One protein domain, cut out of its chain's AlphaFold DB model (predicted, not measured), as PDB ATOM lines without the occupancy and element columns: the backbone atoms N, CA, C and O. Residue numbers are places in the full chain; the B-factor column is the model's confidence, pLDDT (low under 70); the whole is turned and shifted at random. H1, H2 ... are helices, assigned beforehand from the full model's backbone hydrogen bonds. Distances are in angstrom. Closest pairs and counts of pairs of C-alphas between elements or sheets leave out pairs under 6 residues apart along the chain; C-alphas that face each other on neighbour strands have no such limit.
ATOM      1  N   SER A 431     -60.518-138.618 -51.195       83.44
ATOM      2  CA  SER A 431     -61.167-137.467 -50.546       83.44
ATOM      3  C   SER A 431     -60.284-136.827 -49.463       83.44
ATOM      4  O   SER A 431     -60.128-135.606 -49.426       83.44
ATOM      5  N   VAL A 432     -59.626-137.640 -48.627       86.12
ATOM      6  CA  VAL A 432     -58.669-137.156 -47.613       86.12
ATOM      7  C   VAL A 432     -57.440-136.518 -48.264       86.12
ATOM      8  O   VAL A 432     -57.012-135.449 -47.831       86.12
ATOM      9  N   GLN A 433     -56.898-137.132 -49.319       84.25
ATOM     10  CA  GLN A 433     -55.755-136.592 -50.051       84.25
ATOM     11  C   GLN A 433     -56.118-135.265 -50.734       84.25
ATOM     12  O   GLN A 433     -55.403-134.281 -50.568       84.25
ATOM     13  N   LYS A 434     -57.292-135.177 -51.376       86.69
ATOM     14  CA  LYS A 434     -57.780-133.922 -51.959       86.69
ATOM     15  C   LYS A 434     -57.950-132.823 -50.906       86.69
ATOM     16  O   LYS A 434     -57.539-131.697 -51.147       86.69
ATOM     17  N   TYR A 435     -58.486-133.124 -49.721       84.81
ATOM     18  CA  TYR A 435     -58.568-132.147 -48.623       84.81
ATOM     19  C   TYR A 435     -57.186-131.730 -48.064       84.81
ATOM     20  O   TYR A 435     -57.069-130.686 -47.419       84.81
ATOM     21  N   LYS A 436     -56.132-132.520 -48.305       83.44
ATOM     22  CA  LYS A 436     -54.747-132.197 -47.930       83.44
ATOM     23  C   LYS A 436     -54.024-131.344 -48.983       83.44
ATOM     24  O   LYS A 436     -53.224-130.502 -48.593       83.44
ATOM     25  N   GLU A 437     -54.280-131.579 -50.271       86.19
ATOM     26  CA  GLU A 437     -53.531-130.994 -51.399       86.19
ATOM     27  C   GLU A 437     -54.245-129.814 -52.088       86.19
ATOM     28  O   GLU A 437     -53.596-128.859 -52.507       86.19
ATOM     29  N   ASP A 438     -55.575-129.849 -52.202       88.69
ATOM     30  CA  ASP A 438     -56.378-128.806 -52.852       88.69
ATOM     31  C   ASP A 438     -56.848-127.785 -51.802       88.69
ATOM     32  O   ASP A 438     -57.894-127.948 -51.167       88.69
ATOM     33  N   GLU A 439     -56.069-126.710 -51.610       84.12
ATOM     34  CA  GLU A 439     -56.401-125.640 -50.654       84.12
ATOM     35  C   GLU A 439     -57.775-124.999 -50.928       84.12
ATOM     36  O   GLU A 439     -58.463-124.636 -49.974       84.12
ATOM     37  N   LYS A 440     -58.232-124.914 -52.190       85.44
ATOM     38  CA  LYS A 440     -59.558-124.356 -52.521       85.44
ATOM     39  C   LYS A 440     -60.676-125.285 -52.053       85.44
ATOM     40  O   LYS A 440     -61.651-124.832 -51.454       85.44
ATOM     41  N   HIS A 441     -60.537-126.591 -52.274       86.94
ATOM     42  CA  HIS A 441     -61.479-127.585 -51.756       86.94
ATOM     43  C   HIS A 441     -61.474-127.627 -50.222       86.94
ATOM     44  O   HIS A 441     -62.533-127.653 -49.595       86.94
ATOM     45  N   LYS A 442     -60.289-127.576 -49.613       88.56
ATOM     46  CA  LYS A 442     -60.072-127.539 -48.162       88.56
ATOM     47  C   LYS A 442     -60.703-126.304 -47.512       88.56
ATOM     48  O   LYS A 442     -61.370-126.431 -46.486       88.56
ATOM     49  N   GLU A 443     -60.553-125.122 -48.109       85.88
ATOM     50  CA  GLU A 443     -61.214-123.892 -47.663       85.88
ATOM     51  C   GLU A 443     -62.736-123.964 -47.833       85.88
ATOM     52  O   GLU A 443     -63.465-123.703 -46.876       85.88
ATOM     53  N   HIS A 444     -63.230-124.423 -48.986       87.94
ATOM     54  CA  HIS A 444     -64.662-124.635 -49.209       87.94
ATOM     55  C   HIS A 444     -65.280-125.589 -48.168       87.94
ATOM     56  O   HIS A 444     -66.347-125.311 -47.622       87.94
ATOM     57  N   VAL A 445     -64.605-126.696 -47.838       87.31
ATOM     58  CA  VAL A 445     -65.061-127.656 -46.815       87.31
ATOM     59  C   VAL A 445     -65.032-127.047 -45.405       87.31
ATOM     60  O   VAL A 445     -65.977-127.255 -44.641       87.31
ATOM     61  N   LYS A 446     -64.017-126.237 -45.058       86.75
ATOM     62  CA  LYS A 446     -64.006-125.465 -43.798       86.75
ATOM     63  C   LYS A 446     -65.190-124.498 -43.723       86.75
ATOM     64  O   LYS A 446     -65.907-124.500 -42.724       86.75
ATOM     65  N   LEU A 447     -65.420-123.707 -44.774       87.38
ATOM     66  CA  LEU A 447     -66.517-122.739 -44.850       87.38
ATOM     67  C   LEU A 447     -67.885-123.426 -44.753       87.38
ATOM     68  O   LEU A 447     -68.733-122.974 -43.989       87.38
ATOM     69  N   ALA A 448     -68.081-124.553 -45.444       87.62
ATOM     70  CA  ALA A 448     -69.302-125.352 -45.348       87.62
ATOM     71  C   ALA A 448     -69.535-125.904 -43.927       87.62
ATOM     72  O   ALA A 448     -70.662-125.878 -43.438       87.62
ATOM     73  N   SER A 449     -68.475-126.346 -43.240       86.12
ATOM     74  CA  SER A 449     -68.545-126.815 -41.847       86.12
ATOM     75  C   SER A 449     -68.910-125.685 -40.871       86.12
ATOM     76  O   SER A 449     -69.837-125.827 -40.071       86.12
ATOM     77  N   VAL A 450     -68.263-124.518 -40.991       87.69
ATOM     78  CA  VAL A 450     -68.574-123.322 -40.182       87.69
ATOM     79  C   VAL A 450     -69.996-122.825 -40.447       87.69
ATOM     80  O   VAL A 450     -70.720-122.516 -39.501       87.69
ATOM     81  N   LYS A 451     -70.427-122.798 -41.716       88.19
ATOM     82  CA  LYS A 451     -71.799-122.452 -42.105       88.19
ATOM     83  C   LYS A 451     -72.803-123.411 -41.463       88.19
ATOM     84  O   LYS A 451     -73.729-122.956 -40.798       88.19
ATOM     85  N   LYS A 452     -72.570-124.727 -41.554       89.56
ATOM     86  CA  LYS A 452     -73.439-125.728 -40.922       89.56
ATOM     87  C   LYS A 452     -73.508-125.560 -39.401       89.56
ATOM     88  O   LYS A 452     -74.599-125.582 -38.852       89.56
ATOM     89  N   TYR A 453     -72.387-125.335 -38.714       87.19
ATOM     90  CA  TYR A 453     -72.382-125.098 -37.261       87.19
ATOM     91  C   TYR A 453     -73.104-123.795 -36.849       87.19
ATOM     92  O   TYR A 453     -73.549-123.672 -35.708       87.19
ATOM     93  N   LYS A 454     -73.241-122.823 -37.762       85.06
ATOM     94  CA  LYS A 454     -73.999-121.582 -37.539       85.06
ATOM     95  C   LYS A 454     -75.504-121.728 -37.817       85.06
ATOM     96  O   LYS A 454     -76.284-121.043 -37.167       85.06
ATOM     97  N   GLU A 455     -75.893-122.560 -38.782       88.62
ATOM     98  CA  GLU A 455     -77.270-122.634 -39.308       88.62
ATOM     99  C   GLU A 455     -78.065-123.865 -38.827       88.62
ATOM    100  O   GLU A 455     -79.285-123.798 -38.707       88.62
ATOM    101  N   ASP A 456     -77.400-124.984 -38.519       90.06
ATOM    102  CA  ASP A 456     -78.023-126.224 -38.037       90.06
ATOM    103  C   ASP A 456     -77.861-126.339 -36.511       90.06
ATOM    104  O   ASP A 456     -76.866-126.865 -36.004       90.06
ATOM    105  N   GLU A 457     -78.857-125.850 -35.760       86.81
ATOM    106  CA  GLU A 457     -78.860-125.899 -34.289       86.81
ATOM    107  C   GLU A 457     -78.759-127.334 -33.734       86.81
ATOM    108  O   GLU A 457     -78.154-127.534 -32.680       86.81
ATOM    109  N   LYS A 458     -79.273-128.359 -34.438       88.06
ATOM    110  CA  LYS A 458     -79.153-129.760 -33.990       88.06
ATOM    111  C   LYS A 458     -77.710-130.248 -34.105       88.06
ATOM    112  O   LYS A 458     -77.194-130.873 -33.178       88.06
ATOM    113  N   HIS A 459     -77.039-129.942 -35.214       88.50
ATOM    114  CA  HIS A 459     -75.620-130.248 -35.393       88.50
ATOM    115  C   HIS A 459     -74.737-129.470 -34.411       88.50
ATOM    116  O   HIS A 459     -73.844-130.051 -33.796       88.50
ATOM    117  N   LYS A 460     -75.020-128.180 -34.223       89.88
ATOM    118  CA  LYS A 460     -74.344-127.290 -33.274       89.88
ATOM    119  C   LYS A 460     -74.429-127.812 -31.838       89.88
ATOM    120  O   LYS A 460     -73.394-127.930 -31.183       89.88
ATOM    121  N   GLU A 461     -75.617-128.191 -31.361       87.19
ATOM    122  CA  GLU A 461     -75.787-128.731 -30.005       87.19
ATOM    123  C   GLU A 461     -75.117-130.102 -29.844       87.19
ATOM    124  O   GLU A 461     -74.424-130.338 -28.856       87.19
ATOM    125  N   HIS A 462     -75.211-130.979 -30.849       91.00
ATOM    126  CA  HIS A 462     -74.477-132.246 -30.857       91.00
ATOM    127  C   HIS A 462     -72.952-132.035 -30.756       91.00
ATOM    128  O   HIS A 462     -72.292-132.693 -29.953       91.00
ATOM    129  N   VAL A 463     -72.385-131.080 -31.502       87.88
ATOM    130  CA  VAL A 463     -70.948-130.752 -31.451       87.88
ATOM    131  C   VAL A 463     -70.543-130.156 -30.093       87.88
ATOM    132  O   VAL A 463     -69.483-130.515 -29.567       87.88
ATOM    133  N   LYS A 464     -71.386-129.323 -29.458       87.69
ATOM    134  CA  LYS A 464     -71.163-128.893 -28.063       87.69
ATOM    135  C   LYS A 464     -71.118-130.096 -27.122       87.69
ATOM    136  O   LYS A 464     -70.143-130.252 -26.394       87.69
ATOM    137  N   LEU A 465     -72.132-130.962 -27.161       88.88
ATOM    138  CA  LEU A 465     -72.231-132.128 -26.281       88.88
ATOM    139  C   LEU A 465     -71.018-133.053 -26.434       88.88
ATOM    140  O   LEU A 465     -70.401-133.400 -25.432       88.88
ATOM    141  N   VAL A 466     -70.610-133.367 -27.669       88.25
ATOM    142  CA  VAL A 466     -69.416-134.184 -27.953       88.25
ATOM    143  C   VAL A 466     -68.128-133.523 -27.443       88.25
ATOM    144  O   VAL A 466     -67.284-134.209 -26.870       88.25
ATOM    145  N   SER A 467     -67.967-132.203 -27.587       86.31
ATOM    146  CA  SER A 467     -66.774-131.509 -27.067       86.31
ATOM    147  C   SER A 467     -66.732-131.458 -25.531       86.31
ATOM    148  O   SER A 467     -65.666-131.654 -24.947       86.31
ATOM    149  N   VAL A 468     -67.881-131.304 -24.863       87.50
ATOM    150  CA  VAL A 468     -67.996-131.401 -23.395       87.50
ATOM    151  C   VAL A 468     -67.748-132.831 -22.901       87.50
ATOM    152  O   VAL A 468     -67.075-133.004 -21.887       87.50
ATOM    153  N   HIS A 469     -68.241-133.851 -23.611       87.19
ATOM    154  CA  HIS A 469     -67.976-135.267 -23.318       87.19
ATOM    155  C   HIS A 469     -66.472-135.549 -23.391       87.19
ATOM    156  O   HIS A 469     -65.866-136.002 -22.420       87.19
ATOM    157  N   LYS A 470     -65.836-135.145 -24.499       88.12
ATOM    158  CA  LYS A 470     -64.399-135.327 -24.704       88.12
ATOM    159  C   LYS A 470     -63.561-134.599 -23.649       88.12
ATOM    160  O   LYS A 470     -62.592-135.166 -23.162       88.12
ATOM    161  N   TYR A 471     -63.931-133.381 -23.249       86.44
ATOM    162  CA  TYR A 471     -63.232-132.660 -22.176       86.44
ATOM    163  C   TYR A 471     -63.396-133.313 -20.786       86.44
ATOM    164  O   TYR A 471     -62.585-133.061 -19.895       86.44
ATOM    165  N   LYS A 472     -64.421-134.150 -20.573       84.88
ATOM    166  CA  LYS A 472     -64.607-134.901 -19.320       84.88
ATOM    167  C   LYS A 472     -63.832-136.220 -19.284       84.88
ATOM    168  O   LYS A 472     -63.316-136.550 -18.225       84.88
ATOM    169  N   GLU A 473     -63.776-136.954 -20.395       88.06
ATOM    170  CA  GLU A 473     -63.229-138.323 -20.440       88.06
ATOM    171  C   GLU A 473     -61.775-138.409 -20.927       88.06
ATOM    172  O   GLU A 473     -60.990-139.207 -20.418       88.06
ATOM    173  N   ASP A 474     -61.392-137.603 -21.920       90.44
ATOM    174  CA  ASP A 474     -60.046-137.622 -22.495       90.44
ATOM    175  C   ASP A 474     -59.141-136.688 -21.679       90.44
ATOM    176  O   ASP A 474     -58.998-135.503 -21.989       90.44
ATOM    177  N   GLU A 475     -58.523-137.216 -20.613       88.62
ATOM    178  CA  GLU A 475     -57.610-136.452 -19.746       88.62
ATOM    179  C   GLU A 475     -56.462-135.786 -20.528       88.62
ATOM    180  O   GLU A 475     -56.028-134.695 -20.153       88.62
ATOM    181  N   LYS A 476     -55.996-136.372 -21.645       89.81
ATOM    182  CA  LYS A 476     -54.957-135.752 -22.491       89.81
ATOM    183  C   LYS A 476     -55.502-134.522 -23.215       89.81
ATOM    184  O   LYS A 476     -54.848-133.481 -23.228       89.81
ATOM    185  N   HIS A 477     -56.704-134.608 -23.784       86.56
ATOM    186  CA  HIS A 477     -57.371-133.462 -24.402       86.56
ATOM    187  C   HIS A 477     -57.733-132.381 -23.376       86.56
ATOM    188  O   HIS A 477     -57.484-131.201 -23.613       86.56
ATOM    189  N   LYS A 478     -58.268-132.782 -22.222       88.94
ATOM    190  CA  LYS A 478     -58.613-131.918 -21.088       88.94
ATOM    191  C   LYS A 478     -57.404-131.132 -20.582       88.94
ATOM    192  O   LYS A 478     -57.491-129.918 -20.414       88.94
ATOM    193  N   GLU A 479     -56.266-131.795 -20.385       88.81
ATOM    194  CA  GLU A 479     -55.027-131.143 -19.952       88.81
ATOM    195  C   GLU A 479     -54.441-130.234 -21.042       88.81
ATOM    196  O   GLU A 479     -54.118-129.082 -20.759       88.81
ATOM    197  N   HIS A 480     -54.428-130.665 -22.309       90.94
ATOM    198  CA  HIS A 480     -54.061-129.799 -23.437       90.94
ATOM    199  C   HIS A 480     -54.937-128.532 -23.505       90.94
ATOM    200  O   HIS A 480     -54.434-127.433 -23.735       90.94
ATOM    201  N   VAL A 481     -56.253-128.648 -23.286       88.25
ATOM    202  CA  VAL A 481     -57.181-127.502 -23.274       88.25
ATOM    203  C   VAL A 481     -56.930-126.578 -22.075       88.25
ATOM    204  O   VAL A 481     -56.935-125.359 -22.259       88.25
ATOM    205  N   LYS A 482     -56.629-127.110 -20.878       87.62
ATOM    206  CA  LYS A 482     -56.183-126.287 -19.735       87.62
ATOM    207  C   LYS A 482     -54.910-125.510 -20.077       87.62
ATOM    208  O   LYS A 482     -54.874-124.295 -19.890       87.62
ATOM    209  N   GLN A 483     -53.890-126.188 -20.600       88.62
ATOM    210  CA  GLN A 483     -52.600-125.580 -20.934       88.62
ATOM    211  C   GLN A 483     -52.747-124.506 -22.015       88.62
ATOM    212  O   GLN A 483     -52.256-123.393 -21.832       88.62
ATOM    213  N   ALA A 484     -53.515-124.775 -23.075       89.31
ATOM    214  CA  ALA A 484     -53.842-123.788 -24.104       89.31
ATOM    215  C   ALA A 484     -54.605-122.575 -23.535       89.31
ATOM    216  O   ALA A 484     -54.316-121.438 -23.908       89.31
ATOM    217  N   SER A 485     -55.535-122.780 -22.594       87.12
ATOM    218  CA  SER A 485     -56.248-121.682 -21.924       87.12
ATOM    219  C   SER A 485     -55.332-120.844 -21.025       87.12
ATOM    220  O   SER A 485     -55.459-119.620 -20.996       87.12
ATOM    221  N   VAL A 486     -54.402-121.474 -20.299       89.50
ATOM    222  CA  VAL A 486     -53.408-120.780 -19.462       89.50
ATOM    223  C   VAL A 486     -52.420-120.001 -20.325       89.50
ATOM    224  O   VAL A 486     -52.108-118.856 -20.002       89.50
ATOM    225  N   GLN A 487     -51.950-120.583 -21.431       89.50
ATOM    226  CA  GLN A 487     -51.030-119.913 -22.344       89.50
ATOM    227  C   GLN A 487     -51.710-118.729 -23.042       89.50
ATOM    228  O   GLN A 487     -51.177-117.622 -23.016       89.50
ATOM    229  N   LYS A 488     -52.957-118.898 -23.510       90.19
ATOM    230  CA  LYS A 488     -53.748-117.790 -24.059       90.19
ATOM    231  C   LYS A 488     -53.947-116.654 -23.049       90.19
ATOM    232  O   LYS A 488     -53.833-115.494 -23.422       90.19
ATOM    233  N   TYR A 489     -54.193-116.952 -21.770       88.12
ATOM    234  CA  TYR A 489     -54.299-115.921 -20.727       88.12
ATOM    235  C   TYR A 489     -52.962-115.207 -20.423       88.12
ATOM    236  O   TYR A 489     -52.970-114.113 -19.858       88.12
ATOM    237  N   LYS A 490     -51.808-115.780 -20.793       86.50
ATOM    238  CA  LYS A 490     -50.504-115.098 -20.707       86.50
ATOM    239  C   LYS A 490     -50.225-114.209 -21.923       86.50
ATOM    240  O   LYS A 490     -49.733-113.103 -21.730       86.50
ATOM    241  N   GLU A 491     -50.513-114.705 -23.127       90.31
ATOM    242  CA  GLU A 491     -50.081-114.115 -24.407       90.31
ATOM    243  C   GLU A 491     -51.100-113.141 -25.027       90.31
ATOM    244  O   GLU A 491     -50.717-112.120 -25.594       90.31
ATOM    245  N   ASP A 492     -52.402-113.425 -24.924       91.44
ATOM    246  CA  ASP A 492     -53.471-112.601 -25.503       91.44
ATOM    247  C   ASP A 492     -53.963-111.580 -24.463       91.44
ATOM    248  O   ASP A 492     -54.882-111.850 -23.684       91.44
ATOM    249  N   GLU A 493     -53.358-110.387 -24.451       89.81
ATOM    250  CA  GLU A 493     -53.736-109.289 -23.541       89.81
ATOM    251  C   GLU A 493     -55.225-108.903 -23.643       89.81
ATOM    252  O   GLU A 493     -55.828-108.539 -22.632       89.81
ATOM    253  N   LYS A 494     -55.864-109.029 -24.820       89.94
ATOM    254  CA  LYS A 494     -57.302-108.733 -24.970       89.94
ATOM    255  C   LYS A 494     -58.155-109.784 -24.263       89.94
ATOM    256  O   LYS A 494     -59.093-109.435 -23.548       89.94
ATOM    257  N   HIS A 495     -57.825-111.064 -24.422       89.19
ATOM    258  CA  HIS A 495     -58.494-112.150 -23.705       89.19
ATOM    259  C   HIS A 495     -58.248-112.077 -22.193       89.19
ATOM    260  O   HIS A 495     -59.188-112.200 -21.407       89.19
ATOM    261  N   LYS A 496     -57.003-111.824 -21.788       91.00
ATOM    262  CA  LYS A 496     -56.570-111.642 -20.399       91.00
ATOM    263  C   LYS A 496     -57.328-110.512 -19.708       91.00
ATOM    264  O   LYS A 496     -57.849-110.709 -18.611       91.00
ATOM    265  N   GLU A 497     -57.453-109.351 -20.350       88.81
ATOM    266  CA  GLU A 497     -58.207-108.217 -19.813       88.81
ATOM    267  C   GLU A 497     -59.718-108.493 -19.763       88.81
ATOM    268  O   GLU A 497     -60.341-108.269 -18.727       88.81
ATOM    269  N   HIS A 498     -60.301-109.100 -20.803       91.69
ATOM    270  CA  HIS A 498     -61.698-109.551 -20.770       91.69
ATOM    271  C   HIS A 498     -61.970-110.523 -19.602       91.69
ATOM    272  O   HIS A 498     -62.981-110.404 -18.910       91.69
ATOM    273  N   VAL A 499     -61.064-111.473 -19.340       90.56
ATOM    274  CA  VAL A 499     -61.185-112.425 -18.221       90.56
ATOM    275  C   VAL A 499     -61.046-111.726 -16.860       90.56
ATOM    276  O   VAL A 499     -61.826-112.035 -15.955       90.56
ATOM    277  N   LYS A 500     -60.144-110.743 -16.708       89.50
ATOM    278  CA  LYS A 500     -60.089-109.893 -15.499       89.50
ATOM    279  C   LYS A 500     -61.416-109.167 -15.274       89.50
ATOM    280  O   LYS A 500     -61.973-109.249 -14.182       89.50
ATOM    281  N   GLN A 501     -61.941-108.496 -16.298       88.38
ATOM    282  CA  GLN A 501     -63.180-107.718 -16.204       88.38
ATOM    283  C   GLN A 501     -64.392-108.603 -15.891       88.38
ATOM    284  O   GLN A 501     -65.189-108.254 -15.022       88.38
ATOM    285  N   ALA A 502     -64.495-109.785 -16.507       90.19
ATOM    286  CA  ALA A 502     -65.522-110.772 -16.181       90.19
ATOM    287  C   ALA A 502     -65.420-111.273 -14.726       90.19
ATOM    288  O   ALA A 502     -66.442-111.414 -14.055       90.19
ATOM    289  N   SER A 503     -64.204-111.485 -14.211       89.94
ATOM    290  CA  SER A 503     -63.966-111.872 -12.811       89.94
ATOM    291  C   SER A 503     -64.357-110.761 -11.824       89.94
ATOM    292  O   SER A 503     -65.096-111.006 -10.871       89.94
ATOM    293  N   ILE A 504     -63.956-109.512 -12.099       88.75
ATOM    294  CA  ILE A 504     -64.328-108.328 -11.304       88.75
ATOM    295  C   ILE A 504     -65.849-108.130 -11.306       88.75
ATOM    296  O   ILE A 504     -66.443-107.918 -10.248       88.75
ATOM    297  N   LYS A 505     -66.491-108.249 -12.476       90.62
ATOM    298  CA  LYS A 505     -67.949-108.178 -12.619       90.62
ATOM    299  C   LYS A 505     -68.633-109.257 -11.777       90.62
ATOM    300  O   LYS A 505     -69.498-108.931 -10.969       90.62
ATOM    301  N   LYS A 506     -68.179-110.514 -11.870       90.44
ATOM    302  CA  LYS A 506     -68.727-111.613 -11.066       90.44
ATOM    303  C   LYS A 506     -68.564-111.372  -9.561       90.44
ATOM    304  O   LYS A 506     -69.522-111.553  -8.823       90.44
ATOM    305  N   TYR A 507     -67.401-110.916  -9.095       87.75
ATOM    306  CA  TYR A 507     -67.184-110.593  -7.675       87.75
ATOM    307  C   TYR A 507     -68.038-109.405  -7.180       87.75
ATOM    308  O   TYR A 507     -68.304-109.288  -5.985       87.75
ATOM    309  N   LYS A 508     -68.488-108.520  -8.081       84.19
ATOM    310  CA  LYS A 508     -69.394-107.408  -7.758       84.19
ATOM    311  C   LYS A 508     -70.873-107.820  -7.732       84.19
ATOM    312  O   LYS A 508     -71.617-107.263  -6.932       84.19
ATOM    313  N   GLU A 509     -71.290-108.736  -8.607       89.06
ATOM    314  CA  GLU A 509     -72.708-109.059  -8.858       89.06
ATOM    315  C   GLU A 509     -73.186-110.364  -8.191       89.06
ATOM    316  O   GLU A 509     -74.353-110.472  -7.823       89.06
ATOM    317  N   ASP A 510     -72.305-111.350  -7.999       90.12
ATOM    318  CA  ASP A 510     -72.621-112.644  -7.379       90.12
ATOM    319  C   ASP A 510     -72.166-112.648  -5.908       90.12
ATOM    320  O   ASP A 510     -71.023-112.985  -5.590       90.12
TER     321      ASP A 510
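Overview. This is residues 431 to 510 of the 757 residues of an uncharacterized protein of Mytilus galloprovincialis (UniProt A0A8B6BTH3). Five helices follow one another end to end as a zigzag of rods that winds in one wide, open coil about an empty middle. Along the longest axis of the coil, H2, H3 and H4 make the three sides of a triangle, and H5 runs over the side of H2 again, farther along that axis and much the same way as H2; the short H1 is a small hook at the end where the printed part begins. The printed part has 80 residues with five named helices, H1 to H5 in chain order, and no named strand, and its class is all helix. It is only just extended, close to loose, with a radius of gyration of the C-alphas of 17.7 A, and it is elongated, spanning 51 by 30 by 27 A.

Arrangement. H1, residues 431 to 437, and H2, residues 439 to 455, touch only at the corner by their link, at a steep tilt of 61 degrees, opposite ways; the closest C-alphas are those of Tyr 435 and Lys 442, 4.9 A apart. H2 and H3, residues 457 to 473, touch only at the corner, about perpendicular at 80 degrees, with the C-alphas of Tyr 453 and Lys 460 closest at 5.0 A. H3 and H4, residues 475 to 491, touch only at the corner, about perpendicular at 79 degrees, with the C-alphas of Tyr 471 and Lys 478 closest at 4.8 A. H4 and H5, residues 493 to 509, touch only at the corner, about perpendicular at 81 degrees, with the C-alphas of Tyr 489 and Lys 496 closest at 4.9 A. H2 and H5 are apart, and so are, for instance, H1 and H4. In H1, H2, H3, H4 and H5 every backbone O i to N i+4 pair is within hydrogen-bond range.

Along the chain. H1 begins at C-alpha 431, (-61.167, -137.467, -50.546), and measures 10.0 A from first to last C-alpha. H2 measures 23.9 A and ends at C-alpha 455, (-77.270, -122.634, -39.308). H3 measures 24.3 A, and H4 measures 24.0 A. H5 measures 24.0 A and ends at C-alpha 509, (-72.708, -109.059, -8.858).

Size, cuts and confidence. The two C-alphas farthest apart are those of Gln 433 and Lys 508, at 53.2 A. Residues 501 to 510, of which 501 to 509 belong to H5, stand free, and so do residues 454 to 459. The printed part has no cut, and its four links are tight, with one residue each. The mean pLDDT of the printed part is 88.1, and no printed residue is under 70.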